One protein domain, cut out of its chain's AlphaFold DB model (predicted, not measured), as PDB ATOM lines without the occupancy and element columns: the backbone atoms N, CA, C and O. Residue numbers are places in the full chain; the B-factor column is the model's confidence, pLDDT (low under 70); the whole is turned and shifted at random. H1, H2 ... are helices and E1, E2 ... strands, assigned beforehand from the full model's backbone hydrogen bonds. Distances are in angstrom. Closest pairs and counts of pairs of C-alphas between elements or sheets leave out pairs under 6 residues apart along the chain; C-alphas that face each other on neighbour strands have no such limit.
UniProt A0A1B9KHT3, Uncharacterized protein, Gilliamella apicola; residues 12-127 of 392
ATOM      1  N   VAL A  12     -36.376   6.201  41.489       88.44
ATOM      2  CA  VAL A  12     -35.353   5.741  42.440       88.44
ATOM      3  C   VAL A  12     -34.229   5.068  41.679       88.44
ATOM      4  O   VAL A  12     -34.467   4.140  40.909       88.44
ATOM      5  N   ILE A  13     -33.003   5.512  41.925       88.25
ATOM      6  CA  ILE A  13     -31.811   4.855  41.402       88.25
ATOM      7  C   ILE A  13     -31.313   3.873  42.464       88.25
ATOM      8  O   ILE A  13     -30.953   4.265  43.573       88.25
ATOM      9  N   GLU A  14     -31.314   2.582  42.130       80.69
ATOM     10  CA  GLU A  14     -30.949   1.507  43.067       80.69
ATOM     11  C   GLU A  14     -29.436   1.363  43.286       80.69
ATOM     12  O   GLU A  14     -29.002   0.726  44.247       80.69
ATOM     13  N   LYS A  15     -28.620   1.951  42.405       84.88
ATOM     14  CA  LYS A  15     -27.158   1.911  42.494       84.88
ATOM     15  C   LYS A  15     -26.680   2.563  43.801       84.88
ATOM     16  O   LYS A  15     -27.107   3.660  44.148       84.88
ATOM     17  N   VAL A  16     -25.737   1.934  44.505       80.00
ATOM     18  CA  VAL A  16     -25.119   2.507  45.714       80.00
ATOM     19  C   VAL A  16     -23.591   2.465  45.580       80.00
ATOM     20  O   VAL A  16     -23.047   1.366  45.453       80.00
ATOM     21  N   PRO A  17     -22.885   3.613  45.606       84.19
ATOM     22  CA  PRO A  17     -23.413   4.986  45.614       84.19
ATOM     23  C   PRO A  17     -24.000   5.401  44.247       84.19
ATOM     24  O   PRO A  17     -23.533   4.951  43.196       84.19
ATOM     25  N   THR A  18     -25.016   6.273  44.256       90.19
ATOM     26  CA  THR A  18     -25.572   6.911  43.042       90.19
ATOM     27  C   THR A  18     -24.934   8.281  42.851       90.19
ATOM     28  O   THR A  18     -25.025   9.110  43.743       90.19
ATOM     29  N   THR A  19     -24.353   8.564  41.687       94.50
ATOM     30  CA  THR A  19     -23.724   9.861  41.364       94.50
ATOM     31  C   THR A  19     -24.527  10.645  40.329       94.50
ATOM     32  O   THR A  19     -25.315  10.053  39.589       94.50
ATOM     33  N   PHE A  20     -24.316  11.963  40.210       94.75
ATOM     34  CA  PHE A  20     -24.980  12.745  39.150       94.75
ATOM     35  C   PHE A  20     -24.638  12.207  37.756       94.75
ATOM     36  O   PHE A  20     -25.499  12.149  36.884       94.75
ATOM     37  N   ASN A  21     -23.412  11.721  37.559       94.06
ATOM     38  CA  ASN A  21     -22.931  11.163  36.303       94.06
ATOM     39  C   ASN A  21     -23.630   9.852  35.909       94.06
ATOM     40  O   ASN A  21     -23.557   9.461  34.743       94.06
ATOM     41  N   ASP A  22     -24.326   9.185  36.829       93.25
ATOM     42  CA  ASP A  22     -25.165   8.029  36.498       93.25
ATOM     43  C   ASP A  22     -26.444   8.439  35.751       93.25
ATOM     44  O   ASP A  22     -27.034   7.629  35.037       93.25
ATOM     45  N   ILE A  23     -26.839   9.712  35.847       92.94
ATOM     46  CA  ILE A  23     -28.024  10.272  35.199       92.94
ATOM     47  C   ILE A  23     -27.591  10.898  33.874       92.94
ATOM     48  O   ILE A  23     -26.960  11.955  33.824       92.94
ATOM     49  N   LYS A  24     -27.908  10.218  32.771       89.81
ATOM     50  CA  LYS A  24     -27.530  10.662  31.426       89.81
ATOM     51  C   LYS A  24     -28.641  11.491  30.795       89.81
ATOM     52  O   LYS A  24     -29.785  11.057  30.717       89.81
ATOM     53  N   THR A  25     -28.273  12.665  30.293       89.38
ATOM     54  CA  THR A  25     -29.142  13.515  29.468       89.38
ATOM     55  C   THR A  25     -28.429  13.855  28.161       89.38
ATOM     56  O   THR A  25     -27.206  13.735  28.078       89.38
ATOM     57  N   TYR A  26     -29.169  14.325  27.153       87.00
ATOM     58  CA  TYR A  26     -28.570  14.822  25.908       87.00
ATOM     59  C   TYR A  26     -27.763  16.114  26.092       87.00
ATOM     60  O   TYR A  26     -27.049  16.507  25.175       87.00
ATOM     61  N   LEU A  27     -27.850  16.765  27.258       90.50
ATOM     62  CA  LEU A  27     -26.990  17.875  27.649       90.50
ATOM     63  C   LEU A  27     -25.837  17.301  28.495       90.50
ATOM     64  O   LEU A  27     -26.077  16.842  29.613       90.50
ATOM     65  N   PRO A  28     -24.595  17.245  27.992       88.38
ATOM     66  CA  PRO A  28     -23.469  16.732  28.766       88.38
ATOM     67  C   PRO A  28     -23.025  17.748  29.833       88.38
ATOM     68  O   PRO A  28     -23.129  18.956  29.622       88.38
ATOM     69  N   PHE A  29     -22.498  17.269  30.968       89.31
ATOM     70  CA  PHE A  29     -22.134  18.110  32.127       89.31
ATOM     71  C   PHE A  29     -21.182  19.268  31.795       89.31
ATOM     72  O   PHE A  29     -21.330  20.360  32.336       89.31
ATOM     73  N   ASN A  30     -20.246  19.076  30.859       87.75
ATOM     74  CA  ASN A  30     -19.321  20.128  30.417       87.75
ATOM     75  C   ASN A  30     -20.026  21.331  29.762       87.75
ATOM     76  O   ASN A  30     -19.475  22.429  29.764       87.75
ATOM     77  N   ASN A  31     -21.246  21.137  29.260       90.31
ATOM     78  CA  ASN A  31     -22.064  22.174  28.648       90.31
ATOM     79  C   ASN A  31     -23.160  22.699  29.591       90.31
ATOM     80  O   ASN A  31     -24.042  23.428  29.154       90.31
ATOM     81  N   TYR A  32     -23.160  22.343  30.878       93.44
ATOM     82  CA  TYR A  32     -24.145  22.898  31.810       93.44
ATOM     83  C   TYR A  32     -23.942  24.420  31.977       93.44
ATOM     84  O   TYR A  32     -22.799  24.893  31.954       93.44
ATOM     85  N   PRO A  33     -25.017  25.202  32.186       95.38
ATOM     86  CA  PRO A  33     -26.421  24.784  32.230       95.38
ATOM     87  C   PRO A  33     -27.123  24.818  30.858       95.38
ATOM     88  O   PRO A  33     -28.332  24.605  30.798       95.38
ATOM     89  N   SER A  34     -26.429  25.129  29.756       95.88
ATOM     90  CA  SER A  34     -27.065  25.330  28.450       95.88
ATOM     91  C   SER A  34     -26.179  24.995  27.250       95.88
ATOM     92  O   SER A  34     -24.973  25.228  27.245       95.88
ATOM     93  N   MET A  35     -26.802  24.506  26.177       95.19
ATOM     94  CA  MET A  35     -26.122  24.284  24.900       95.19
ATOM     95  C   MET A  35     -27.028  24.571  23.696       95.19
ATOM     96  O   MET A  35     -28.252  24.498  23.832       95.19
ATOM     97  N   PRO A  36     -26.469  24.865  22.509       95.38
ATOM     98  CA  PRO A  36     -27.261  25.025  21.291       95.38
ATOM     99  C   PRO A  36     -28.076  23.765  20.966       95.38
ATOM    100  O   PRO A  36     -27.548  22.653  21.047       95.38
ATOM    101  N   LEU A  37     -29.335  23.923  20.534       94.00
ATOM    102  CA  LEU A  37     -30.181  22.785  20.132       94.00
ATOM    103  C   LEU A  37     -29.595  22.000  18.958       94.00
ATOM    104  O   LEU A  37     -29.792  20.790  18.879       94.00
ATOM    105  N   ALA A  38     -28.811  22.661  18.101       93.00
ATOM    106  CA  ALA A  38     -28.059  22.019  17.028       93.00
ATOM    107  C   ALA A  38     -27.254  20.805  17.527       93.00
ATOM    108  O   ALA A  38     -27.273  19.752  16.891       93.00
ATOM    109  N   ASN A  39     -26.620  20.911  18.701       91.31
ATOM    110  CA  ASN A  39     -25.785  19.847  19.262       91.31
ATOM    111  C   ASN A  39     -26.600  18.622  19.699       91.31
ATOM    112  O   ASN A  39     -26.064  17.520  19.716       91.31
ATOM    113  N   ALA A  40     -27.879  18.794  20.040       89.69
ATOM    114  CA  ALA A  40     -28.775  17.684  20.348       89.69
ATOM    115  C   ALA A  40     -29.441  17.133  19.079       89.69
ATOM    116  O   ALA A  40     -29.426  15.927  18.847       89.69
ATOM    117  N   ILE A  41     -30.006  18.008  18.246       90.50
ATOM    118  CA  ILE A  41     -30.828  17.622  17.094       90.50
ATOM    119  C   ILE A  41     -29.985  16.961  16.004       90.50
ATOM    120  O   ILE A  41     -30.351  15.894  15.509       90.50
ATOM    121  N   VAL A  42     -28.844  17.561  15.649       89.81
ATOM    122  CA  VAL A  42     -27.986  17.054  14.567       89.81
ATOM    123  C   VAL A  42     -27.279  15.775  15.002       89.81
ATOM    124  O   VAL A  42     -27.292  14.796  14.264       89.81
ATOM    125  N   ALA A  43     -26.714  15.748  16.213       87.56
ATOM    126  CA  ALA A  43     -25.959  14.593  16.700       87.56
ATOM    127  C   ALA A  43     -26.815  13.322  16.849       87.56
ATOM    128  O   ALA A  43     -26.285  12.220  16.736       87.56
ATOM    129  N   ASN A  44     -28.125  13.468  17.083       87.31
ATOM    130  CA  ASN A  44     -29.048  12.348  17.283       87.31
ATOM    131  C   ASN A  44     -30.013  12.120  16.105       87.31
ATOM    132  O   ASN A  44     -30.892  11.267  16.205       87.31
ATOM    133  N   ASN A  45     -29.865  12.853  14.994       89.06
ATOM    134  CA  ASN A  45     -30.776  12.804  13.841       89.06
ATOM    135  C   ASN A  45     -32.261  13.014  14.217       89.06
ATOM    136  O   ASN A  45     -33.149  12.361  13.674       89.06
ATOM    137  N   TYR A  46     -32.549  13.940  15.141       88.69
ATOM    138  CA  TYR A  46     -33.917  14.291  15.569       88.69
ATOM    139  C   TYR A  46     -34.593  15.309  14.653       88.69
ATOM    140  O   TYR A  46     -35.284  16.225  15.092       88.69
ATOM    141  N   TRP A  47     -34.377  15.149  13.359       89.75
ATOM    142  CA  TRP A  47     -35.023  15.926  12.322       89.75
ATOM    143  C   TRP A  47     -35.250  15.009  11.129       89.75
ATOM    144  O   TRP A  47     -34.569  13.994  10.961       89.75
ATOM    145  N   ARG A  48     -36.235  15.348  10.307       88.88
ATOM    146  CA  ARG A  48     -36.541  14.593   9.105       88.88
ATOM    147  C   ARG A  48     -37.024  15.546   8.038       88.88
ATOM    148  O   ARG A  48     -37.804  16.445   8.329       88.88
ATOM    149  N   ASP A  49     -36.580  15.275   6.827       87.81
ATOM    150  CA  ASP A  49     -37.083  15.898   5.624       87.81
ATOM    151  C   ASP A  49     -37.726  14.834   4.712       87.81
ATOM    152  O   ASP A  49     -37.364  13.651   4.772       87.81
ATOM    153  N   GLY A  50     -38.769  15.227   3.978       88.00
ATOM    154  CA  GLY A  50     -39.633  14.314   3.227       88.00
ATOM    155  C   GLY A  50     -39.108  13.941   1.841       88.00
ATOM    156  O   GLY A  50     -39.378  12.828   1.386       88.00
ATOM    157  N   ASP A  51     -38.367  14.835   1.189       89.69
ATOM    158  CA  ASP A  51     -37.888  14.689  -0.190       89.69
ATOM    159  C   ASP A  51     -36.351  14.699  -0.316       89.69
ATOM    160  O   ASP A  51     -35.820  14.413  -1.389       89.69
ATOM    161  N   GLY A  52     -35.633  14.858   0.798       86.12
ATOM    162  CA  GLY A  52     -34.202  14.579   0.924       86.12
ATOM    163  C   GLY A  52     -33.324  15.806   1.159       86.12
ATOM    164  O   GLY A  52     -32.096  15.705   1.039       86.12
ATOM    165  N   ASP A  53     -33.914  16.945   1.509       88.94
ATOM    166  CA  ASP A  53     -33.184  18.163   1.805       88.94
ATOM    167  C   ASP A  53     -32.328  18.071   3.066       88.94
ATOM    168  O   ASP A  53     -32.606  17.368   4.040       88.94
ATOM    169  N   LYS A  54     -31.225  18.825   3.043       89.19
ATOM    170  CA  LYS A  54     -30.269  18.870   4.150       89.19
ATOM    171  C   LYS A  54     -30.581  20.020   5.092       89.19
ATOM    172  O   LYS A  54     -30.677  21.175   4.670       89.19
ATOM    173  N   LEU A  55     -30.613  19.702   6.384       90.88
ATOM    174  CA  LEU A  55     -30.644  20.690   7.450       90.88
ATOM    175  C   LEU A  55     -29.386  21.565   7.393       90.88
ATOM    176  O   LEU A  55     -28.260  21.064   7.355       90.88
ATOM    177  N   PHE A  56     -29.587  22.878   7.378       91.94
ATOM    178  CA  PHE A  56     -28.530  23.877   7.281       91.94
ATOM    179  C   PHE A  56     -28.306  24.613   8.598       91.94
ATOM    180  O   PHE A  56     -27.163  24.791   9.011       91.94
ATOM    181  N   THR A  57     -29.373  25.060   9.259       94.00
ATOM    182  CA  THR A  57     -29.277  25.799  10.525       94.00
ATOM    183  C   THR A  57     -30.354  25.340  11.497       94.00
ATOM    184  O   THR A  57     -31.492  25.086  11.111       94.00
ATOM    185  N   VAL A  58     -29.967  25.248  12.768       94.44
ATOM    186  CA  VAL A  58     -30.859  25.013  13.905       94.44
ATOM    187  C   VAL A  58     -30.641  26.141  14.897       94.44
ATOM    188  O   VAL A  58     -29.509  26.367  15.328       94.44
ATOM    189  N   THR A  59     -31.707  26.842  15.265       95.69
ATOM    190  CA  THR A  59     -31.662  27.872  16.311       95.69
ATOM    191  C   THR A  59     -32.262  27.362  17.622       95.69
ATOM    192  O   THR A  59     -32.846  26.281  17.684       95.69
ATOM    193  N   GLY A  60     -32.082  28.140  18.688       94.88
ATOM    194  CA  GLY A  60     -32.575  27.813  20.023       94.88
ATOM    195  C   GLY A  60     -31.550  27.082  20.892       94.88
ATOM    196  O   GLY A  60     -30.476  26.660  20.450       94.88
ATOM    197  N   TYR A  61     -31.883  26.971  22.175       95.38
ATOM    198  CA  TYR A  61     -31.003  26.423  23.203       95.38
ATOM    199  C   TYR A  61     -31.739  25.394  24.044       95.38
ATOM    200  O   TYR A  61     -32.902  25.585  24.398       95.38
ATOM    201  N   MET A  62     -31.020  24.338  24.404       94.75
ATOM    202  CA  MET A  62     -31.418  23.432  25.465       94.75
ATOM    203  C   MET A  62     -30.803  23.907  26.778       94.75
ATOM    204  O   MET A  62     -29.640  24.316  26.803       94.75
ATOM    205  N   LYS A  63     -31.571  23.855  27.862       96.12
ATOM    206  CA  LYS A  63     -31.130  24.207  29.211       96.12
ATOM    207  C   LYS A  63     -31.468  23.098  30.193       96.12
ATOM    208  O   LYS A  63     -32.458  22.385  30.018       96.12
ATOM    209  N   VAL A  64     -30.664  23.006  31.243       96.69
ATOM    210  CA  VAL A  64     -30.867  22.112  32.378       96.69
ATOM    211  C   VAL A  64     -30.885  22.911  33.674       96.69
ATOM    212  O   VAL A  64     -30.155  23.893  33.809       96.69
ATOM    213  N   LYS A  65     -31.710  22.477  34.623       97.19
ATOM    214  CA  LYS A  65     -31.716  22.973  35.997       97.19
ATOM    215  C   LYS A  65     -31.830  21.802  36.964       97.19
ATOM    216  O   LYS A  65     -32.628  20.897  36.725       97.19
ATOM    217  N   TRP A  66     -31.047  21.840  38.033       97.44
ATOM    218  CA  TRP A  66     -31.134  20.917  39.157       97.44
ATOM    219  C   TRP A  66     -31.571  21.666  40.406       97.44
ATOM    220  O   TRP A  66     -30.946  22.651  40.787       97.44
ATOM    221  N   GLU A  67     -32.617  21.174  41.056       97.19
ATOM    222  CA  GLU A  67     -33.098  21.691  42.337       97.19
ATOM    223  C   GLU A  67     -33.154  20.545  43.356       97.19
ATOM    224  O   GLU A  67     -33.459  19.407  42.993       97.19
ATOM    225  N   THR A  68     -32.848  20.810  44.621       93.38
ATOM    226  CA  THR A  68     -33.080  19.875  45.739       93.38
ATOM    227  C   THR A  68     -34.569  19.825  46.114       93.38
ATOM    228  O   THR A  68     -35.380  20.595  45.590       93.38
ATOM    229  N   TYR A  69     -34.958  18.945  47.046       86.69
ATOM    230  CA  TYR A  69     -36.361  18.832  47.481       86.69
ATOM    231  C   TYR A  69     -36.928  20.121  48.108       86.69
ATOM    232  O   TYR A  69     -38.138  20.343  48.060       86.69
ATOM    233  N   ASP A  70     -36.070  20.952  48.705       83.38
ATOM    234  CA  ASP A  70     -36.395  22.245  49.311       83.38
ATOM    235  C   ASP A  70     -36.222  23.431  48.343       83.38
ATOM    236  O   ASP A  70     -36.496  24.571  48.712       83.38
ATOM    237  N   GLY A  71     -35.846  23.167  47.085       90.31
ATOM    238  CA  GLY A  71     -35.776  24.168  46.019       90.31
ATOM    239  C   GLY A  71     -34.439  24.907  45.899       90.31
ATOM    240  O   GLY A  71     -34.376  25.905  45.181       90.31
ATOM    241  N   GLU A  72     -33.376  24.443  46.562       94.44
ATOM    242  CA  GLU A  72     -32.012  24.956  46.371       94.44
ATOM    243  C   GLU A  72     -31.549  24.645  44.939       94.44
ATOM    244  O   GLU A  72     -31.538  23.484  44.526       94.44
ATOM    245  N   ASP A  73     -31.156  25.666  44.169       97.12
ATOM    246  CA  ASP A  73     -30.559  25.468  42.843       97.12
ATOM    247  C   ASP A  73     -29.119  24.967  42.992       97.12
ATOM    248  O   ASP A  73     -28.238  25.678  43.476       97.12
ATOM    249  N   VAL A  74     -28.883  23.733  42.553       96.88
ATOM    250  CA  VAL A  74     -27.583  23.055  42.641       96.88
ATOM    251  C   VAL A  74     -26.961  22.820  41.265       96.88
ATOM    252  O   VAL A  74     -26.032  22.024  41.127       96.88
ATOM    253  N   THR A  75     -27.435  23.507  40.223       96.69
ATOM    254  CA  THR A  75     -27.013  23.269  38.833       96.69
ATOM    255  C   THR A  75     -25.503  23.444  38.634       96.69
ATOM    256  O   THR A  75     -24.852  22.582  38.036       96.69
ATOM    257  N   ASP A  76     -24.919  24.514  39.180       95.50
ATOM    258  CA  ASP A  76     -23.476  24.783  39.078       95.50
ATOM    259  C   ASP A  76     -22.632  23.815  39.918       95.50
ATOM    260  O   ASP A  76     -21.526  23.423  39.519       95.50
ATOM    261  N   TYR A  77     -23.172  23.371  41.058       95.88
ATOM    262  CA  TYR A  77     -22.548  22.330  41.868       95.88
ATOM    263  C   TYR A  77     -22.482  21.015  41.089       95.88
ATOM    264  O   TYR A  77     -21.407  20.422  40.997       95.88
ATOM    265  N   VAL A  78     -23.589  20.599  40.467       95.88
ATOM    266  CA  VAL A  78     -23.661  19.382  39.647       95.88
ATOM    267  C   VAL A  78     -22.714  19.461  38.447       95.88
ATOM    268  O   VAL A  78     -22.000  18.500  38.169       95.88
ATOM    269  N   LYS A  79     -22.644  20.617  37.772       95.44
ATOM    270  CA  LYS A  79     -21.686  20.866  36.682       95.44
ATOM    271  C   LYS A  79     -20.241  20.629  37.119       95.44
ATOM    272  O   LYS A  79     -19.472  20.000  36.394       95.44
ATOM    273  N   SER A  80     -19.873  21.158  38.283       96.06
ATOM    274  CA  SER A  80     -18.502  21.096  38.800       96.06
ATOM    275  C   SER A  80     -18.174  19.741  39.432       96.06
ATOM    276  O   SER A  80     -17.008  19.366  39.514       96.06
ATOM    277  N   ASN A  81     -19.198  18.988  39.846       95.94
ATOM    278  CA  ASN A  81     -19.059  17.754  40.611       95.94
ATOM    279  C   ASN A  81     -19.927  16.606  40.057       95.94
ATOM    280  O   ASN A  81     -20.699  16.000  40.804       95.94
ATOM    281  N   PRO A  82     -19.805  16.238  38.768       94.56
ATOM    282  CA  PRO A  82     -20.668  15.217  38.173       94.56
ATOM    283  C   PRO A  82     -20.495  13.844  38.840       94.56
ATOM    284  O   PRO A  82     -21.433  13.059  38.892       94.56
ATOM    285  N   ASN A  83     -19.319  13.539  39.392       95.31
ATOM    286  CA  ASN A  83     -19.066  12.266  40.074       95.31
ATOM    287  C   ASN A  83     -19.413  12.287  41.576       95.31
ATOM    288  O   ASN A  83     -19.195  11.278  42.242       95.31
ATOM    289  N   SER A  84     -19.930  13.396  42.119       94.88
ATOM    290  CA  SER A  84     -20.405  13.427  43.506       94.88
ATOM    291  C   SER A  84     -21.679  12.603  43.667       94.88
ATOM    292  O   SER A  84     -22.517  12.543  42.762       94.88
ATOM    293  N   GLU A  85     -21.816  11.972  44.833       93.94
ATOM    294  CA  GLU A  85     -22.999  11.200  45.205       93.94
ATOM    295  C   GLU A  85     -24.237  12.103  45.356       93.94
ATOM    296  O   GLU A  85     -24.148  13.236  45.838       93.94
ATOM    297  N   LEU A  86     -25.401  11.591  44.952       92.56
ATOM    298  CA  LEU A  86     -26.693  12.201  45.236       92.56
ATOM    299  C   LEU A  86     -26.989  12.062  46.726       92.56
ATOM    300  O   LEU A  86     -27.357  10.984  47.201       92.56
ATOM    301  N   ASP A  87     -26.912  13.181  47.440       91.31
ATOM    302  CA  ASP A  87     -27.338  13.239  48.833       91.31
ATOM    303  C   ASP A  87     -28.826  12.852  48.940       91.31
ATOM    304  O   ASP A  87     -29.719  13.568  48.467       91.31
ATOM    305  N   ALA A  88     -29.097  11.696  49.552       90.25
ATOM    306  CA  ALA A  88     -30.454  11.193  49.742       90.25
ATOM    307  C   ALA A  88     -31.287  12.109  50.648       90.25
ATOM    308  O   ALA A  88     -32.511  12.087  50.589       90.25
ATOM    309  N   CYS A  89     -30.650  12.934  51.477       90.94
ATOM    310  CA  CYS A  89     -31.319  13.880  52.361       90.94
ATOM    311  C   CYS A  89     -31.620  15.220  51.700       90.94
ATOM    312  O   CYS A  89     -32.380  16.006  52.253       90.94
ATOM    313  N   LYS A  90     -31.086  15.440  50.495       90.19
ATOM    314  CA  LYS A  90     -31.494  16.511  49.580       90.19
ATOM    315  C   LYS A  90     -32.427  16.017  48.462       90.19
ATOM    316  O   LYS A  90     -32.884  16.812  47.643       90.19
ATOM    317  N   SER A  91     -32.727  14.715  48.443       90.12
ATOM    318  CA  SER A  91     -33.614  14.073  47.469       90.12
ATOM    319  C   SER A  91     -35.103  14.175  47.863       90.12
ATOM    320  O   SER A  91     -35.417  14.243  49.053       90.12
ATOM    321  N   PRO A  92     -36.039  14.106  46.896       92.88
ATOM    322  CA  PRO A  92     -35.790  13.981  45.462       92.88
ATOM    323  C   PRO A  92     -35.289  15.286  44.842       92.88
ATOM    324  O   PRO A  92     -35.815  16.359  45.115       92.88
ATOM    325  N   TYR A  93     -34.299  15.159  43.965       95.56
ATOM    326  CA  TYR A  93     -33.853  16.240  43.105       95.56
ATOM    327  C   TYR A  93     -34.836  16.424  41.955       95.56
ATOM    328  O   TYR A  93     -35.290  15.446  41.357       95.56
ATOM    329  N   LYS A  94     -35.119  17.671  41.602       96.56
ATOM    330  CA  LYS A  94     -35.871  18.035  40.408       96.56
ATOM    331  C   LYS A  94     -34.895  18.412  39.296       96.56
ATOM    332  O   LYS A  94     -34.193  19.415  39.384       96.56
ATOM    333  N   LEU A  95     -34.871  17.598  38.249       97.19
ATOM    334  CA  LEU A  95     -34.119  17.818  37.020       97.19
ATOM    335  C   LEU A  95     -35.059  18.383  35.952       97.19
ATOM    336  O   LEU A  95     -35.846  17.641  35.366       97.19
ATOM    337  N   SER A  96     -34.974  19.681  35.676       97.00
ATOM    338  CA  SER A  96     -35.739  20.324  34.605       97.00
ATOM    339  C   SER A  96     -34.911  20.417  33.329       97.00
ATOM    340  O   SER A  96     -33.852  21.041  33.313       97.00
ATOM    341  N   LEU A  97     -35.415  19.832  32.245       95.44
ATOM    342  CA  LEU A  97     -34.877  19.979  30.895       95.44
ATOM    343  C   LEU A  97     -35.822  20.859  30.088       95.44
ATOM    344  O   LEU A  97     -37.026  20.612  30.061       95.44
ATOM    345  N   SER A  98     -35.280  21.875  29.420       95.44
ATOM    346  CA  SER A  98     -36.063  22.756  28.551       95.44
ATOM    347  C   SER A  98     -35.377  22.969  27.212       95.44
ATOM    348  O   SER A  98     -34.162  23.136  27.151       95.44
ATOM    349  N   ALA A  99     -36.161  22.973  26.143       94.25
ATOM    350  CA  ALA A  99     -35.767  23.441  24.826       94.25
ATOM    351  C   ALA A  99     -36.509  24.752  24.569       94.25
ATOM    352  O   ALA A  99     -37.724  24.807  24.741       94.25
ATOM    353  N   GLY A 100     -35.787  25.812  24.210       94.12
ATOM    354  CA  GLY A 100     -36.407  27.064  23.782       94.12
ATOM    355  C   GLY A 100     -37.028  26.950  22.391       94.12
ATOM    356  O   GLY A 100     -36.743  26.001  21.659       94.12
ATOM    357  N   ASP A 101     -37.834  27.945  22.028       95.75
ATOM    358  CA  ASP A 101     -38.323  28.115  20.659       95.75
ATOM    359  C   ASP A 101     -37.150  28.163  19.671       95.75
ATOM    360  O   ASP A 101     -36.048  28.634  19.994       95.75
ATOM    361  N   GLY A 102     -37.388  27.697  18.450       95.06
ATOM    362  CA  GLY A 102     -36.352  27.682  17.433       95.06
ATOM    363  C   GLY A 102     -36.876  27.493  16.021       95.06
ATOM    364  O   GLY A 102     -38.077  27.457  15.756       95.06
ATOM    365  N   ALA A 103     -35.925  27.410  15.102       94.75
ATOM    366  CA  ALA A 103     -36.150  27.251  13.680       94.75
ATOM    367  C   ALA A 103     -35.252  26.140  13.134       94.75
ATOM    368  O   ALA A 103     -34.067  26.067  13.474       94.75
ATOM    369  N   LEU A 104     -35.823  25.304  12.270       94.12
ATOM    370  CA  LEU A 104     -35.102  24.403  11.380       94.12
ATOM    371  C   LEU A 104     -35.067  25.050  10.000       94.12
ATOM    372  O   LEU A 104     -36.116  25.366   9.441       94.12
ATOM    373  N   VAL A 105     -33.866  25.259   9.473       94.38
ATOM    374  CA  VAL A 105     -33.651  25.898   8.173       94.38
ATOM    375  C   VAL A 105     -32.975  24.903   7.243       94.38
ATOM    376  O   VAL A 105     -31.918  24.365   7.591       94.38
ATOM    377  N   THR A 106     -33.555  24.668   6.071       92.88
ATOM    378  CA  THR A 106     -32.943  23.920   4.964       92.88
ATOM    379  C   THR A 106     -32.423  24.896   3.904       92.88
ATOM    380  O   THR A 106     -32.671  26.096   3.972       92.88
ATOM    381  N   ARG A 107     -31.620  24.417   2.944       89.50
ATOM    382  CA  ARG A 107     -31.128  25.285   1.851       89.50
ATOM    383  C   ARG A 107     -32.098  25.415   0.683       89.50
ATOM    384  O   ARG A 107     -32.042  26.423  -0.013       89.50
ATOM    385  N   TYR A 108     -32.890  24.377   0.427       88.81
ATOM    386  CA  TYR A 108     -33.690  24.255  -0.793       88.81
ATOM    387  C   TYR A 108     -35.129  23.790  -0.539       88.81
ATOM    388  O   TYR A 108     -35.894  23.704  -1.498       88.81
ATOM    389  N   GLY A 109     -35.500  23.550   0.723       87.31
ATOM    390  CA  GLY A 109     -36.839  23.084   1.067       87.31
ATOM    391  C   GLY A 109     -37.886  24.148   0.813       87.31
ATOM    392  O   GLY A 109     -37.596  25.344   0.767       87.31
ATOM    393  N   ILE A 110     -39.126  23.704   0.636       90.06
ATOM    394  CA  ILE A 110     -40.273  24.587   0.445       90.06
ATOM    395  C   ILE A 110     -41.376  24.148   1.424       90.06
ATOM    396  O   ILE A 110     -42.053  23.153   1.165       90.06
ATOM    397  N   PRO A 111     -41.598  24.878   2.535       91.81
ATOM    398  CA  PRO A 111     -40.845  26.058   2.980       91.81
ATOM    399  C   PRO A 111     -39.403  25.722   3.408       91.81
ATOM    400  O   PRO A 111     -39.125  24.618   3.868       91.81
ATOM    401  N   ASP A 112     -38.498  26.697   3.296       92.25
ATOM    402  CA  ASP A 112     -37.080  26.576   3.677       92.25
ATOM    403  C   ASP A 112     -36.859  26.756   5.187       92.25
ATOM    404  O   ASP A 112     -35.805  26.407   5.720       92.25
ATOM    405  N   ILE A 113     -37.869  27.278   5.890       94.50
ATOM    406  CA  ILE A 113     -37.866  27.505   7.333       94.50
ATOM    407  C   ILE A 113     -39.110  26.881   7.961       94.50
ATOM    408  O   ILE A 113     -40.242  27.152   7.559       94.50
ATOM    409  N   SER A 114     -38.893  26.113   9.026       92.69
ATOM    410  CA  SER A 114     -39.942  25.623   9.917       92.69
ATOM    411  C   SER A 114     -39.669  26.085  11.346       92.69
ATOM    412  O   SER A 114     -38.574  25.875  11.871       92.69
ATOM    413  N   LEU A 115     -40.651  26.736  11.971       95.12
ATOM    414  CA  LEU A 115     -40.572  27.190  13.360       95.12
ATOM    415  C   LEU A 115     -41.159  26.131  14.294       95.12
ATOM    416  O   LEU A 115     -42.171  25.510  13.975       95.12
ATOM    417  N   PHE A 116     -40.561  25.968  15.470       92.56
ATOM    418  CA  PHE A 116     -41.092  25.116  16.527       92.56
ATOM    419  C   PHE A 116     -41.136  25.856  17.860       92.56
ATOM    420  O   PHE A 116     -40.263  26.669  18.180       92.56
ATOM    421  N   THR A 117     -42.158  25.537  18.646       95.06
ATOM    422  CA  THR A 117     -42.295  26.012  20.019       95.06
ATOM    423  C   THR A 117     -41.483  25.122  20.948       95.06
ATOM    424  O   THR A 117     -41.473  23.896  20.820       95.06
ATOM    425  N   GLY A 118     -40.800  25.753  21.888       93.56
ATOM    426  CA  GLY A 118     -40.078  25.107  22.958       93.56
ATOM    427  C   GLY A 118     -40.996  24.384  23.940       93.56
ATOM    428  O   GLY A 118     -42.214  24.562  23.972       93.56
ATOM    429  N   ALA A 119     -40.383  23.565  24.783       94.75
ATOM    430  CA  ALA A 119     -41.061  22.825  25.834       94.75
ATOM    431  C   ALA A 119     -40.126  22.622  27.026       94.75
ATOM    432  O   ALA A 119     -38.901  22.702  26.902       94.75
ATOM    433  N   SER A 120     -40.704  22.332  28.187       94.88
ATOM    434  CA  SER A 120     -39.959  21.974  29.390       94.88
ATOM    435  C   SER A 120     -40.601  20.769  30.056       94.88
ATOM    436  O   SER A 120     -41.821  20.701  30.167       94.88
ATOM    437  N   HIS A 121     -39.773  19.864  30.564       95.00
ATOM    438  CA  HIS A 121     -40.201  18.729  31.379       95.00
ATOM    439  C   HIS A 121     -39.324  18.627  32.626       95.00
ATOM    440  O   HIS A 121     -38.155  19.011  32.589       95.00
ATOM    441  N   SER A 122     -39.880  18.145  33.738       96.25
ATOM    442  CA  SER A 122     -39.132  17.950  34.986       96.25
ATOM    443  C   SER A 122     -39.224  16.509  35.455       96.25
ATOM    444  O   SER A 122     -40.321  15.976  35.562       96.25
ATOM    445  N   TYR A 123     -38.073  15.931  35.780       96.00
ATOM    446  CA  TYR A 123     -37.943  14.607  36.373       96.00
ATOM    447  C   TYR A 123     -37.641  14.748  37.860       96.00
ATOM    448  O   TYR A 123     -36.815  15.575  38.244       96.00
ATOM    449  N   TYR A 124     -38.261  13.918  38.691       94.94
ATOM    450  CA  TYR A 124     -37.945  13.832  40.114       94.94
ATOM    451  C   TYR A 124     -37.135  12.571  40.367       94.94
ATOM    452  O   TYR A 124     -37.604  11.468  40.094       94.94
ATOM    453  N   ILE A 125     -35.911  12.731  40.865       94.06
ATOM    454  CA  ILE A 125     -34.922  11.659  40.974       94.06
ATOM    455  C   ILE A 125     -34.446  11.553  42.417       94.06
ATOM    456  O   ILE A 125     -34.098  12.549  43.044       94.06
ATOM    457  N   SER A 126     -34.411  10.337  42.945       90.31
ATOM    458  CA  SER A 126     -33.952  10.055  44.301       90.31
ATOM    459  C   SER A 126     -32.906   8.952  44.287       90.31
ATOM    460  O   SER A 126     -33.031   7.970  43.553       90.31
ATOM    461  N   SER A 127     -31.907   9.074  45.155       88.81
ATOM    462  CA  SER A 127     -31.096   7.929  45.563       88.81
ATOM    463  C   SER A 127     -31.882   7.037  46.535       88.81
ATOM    464  O   SER A 127     -33.064   7.286  46.827       88.81
TER     465      SER A 127
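AT A GLANCE: This is residues 12 to 127 of the 392 residues of an uncharacterized protein of Gilliamella apicola (UniProt A0A1B9KHT3). Three long strand paths lie side by side, each kinked where one strand runs on into the next, E2 into E3, E4 into E5 and E6 into E7. They make a long ribbon of two antiparallel sheets end to end, with the unnamed residues 19 to 33 along one side of it, while the short helices H1 and H2 only graze the larger sheet, E1 E3 E4 E7. The printed part has 116 residues, in the order E1 H1 E2 E3 H2 E4 E5 E6 E7; the sheets run E1 E3 E4 E7 and E2 E5 E6. The class is mixed, helices and strands, with under half of the residues in named elements. The whole is a loose rod of 54 by 23 by 23 A, with a radius of gyration of the C-alphas of 17.2 A.

IN THESE COORDINATES: Begin in the larger sheet with E3, residues 61 to 67, 19.8 A long, from C-alpha 61 at (-31.003, 26.423, 23.203). Beside it find E4, residues 93 to 99, 19.7 A, and E1, residues 34 to 36. E7, residues 119 to 126, runs 23.6 A to C-alpha 126 at (-33.952, 10.055, 44.301). In the smaller sheet look for E2, residues 55 to 58, E5, residues 102 to 106, 13.5 A, and E6, residues 113 to 116, 10.0 A. H1 is residues 37 to 41; H2 is residues 75 to 80, from C-alpha 75 at (-27.013, 23.269, 38.833).

HOW THE PARTS SIT: The sheet E1 E3 E4 E7 is twisted, with E1 and E7 as edge strands. Between E3 and E4, at 168 degrees, find N 65 and O 96 within hydrogen-bond range at 2.9 A. E4 and E7, at 161 degrees, have N 95 and O 123 at 2.8 A, and E1 and E3, at 164 degrees, have N 62 and O 35 at 2.8 A. E2 runs on into E3 at 43 degrees, E4 into E5 at 43 degrees and E6 into E7 at 44 degrees, each across a break of 2 residues. In the smaller sheet, E2 and E5 have N 105 and O 57 at 2.9 A. E5 and E6 form a hairpin, with N 104 and O 114 at 2.8 A. H2 only grazes the larger sheet, and the closest C-alphas of H2 and E3 are those of Thr 75 and Trp 66, 4.8 A apart. H1 only grazes that sheet too, with its residues 37 to 40. H1 is also on the sheet E2 E5 E6, over none of its strands; the closest C-alphas of H1 and E2 are those of Ala 38 and Val 58, 5.2 A apart. H1 and H2 are apart. In both helices every O i to N i+4 pair is within hydrogen-bond range.

THE WHOLE: The two C-alphas farthest apart are those of Cys 89 and Tyr 108, 54.2 A. The C-alphas of Val 12 and Ser 127, first and last printed, are 5.7 A apart. The links H1 to E2 and H2 to E4 are long, with 13 and 12 residues. The printed part has no cut, its mean pLDDT is 92.3, and no printed residue is under 70.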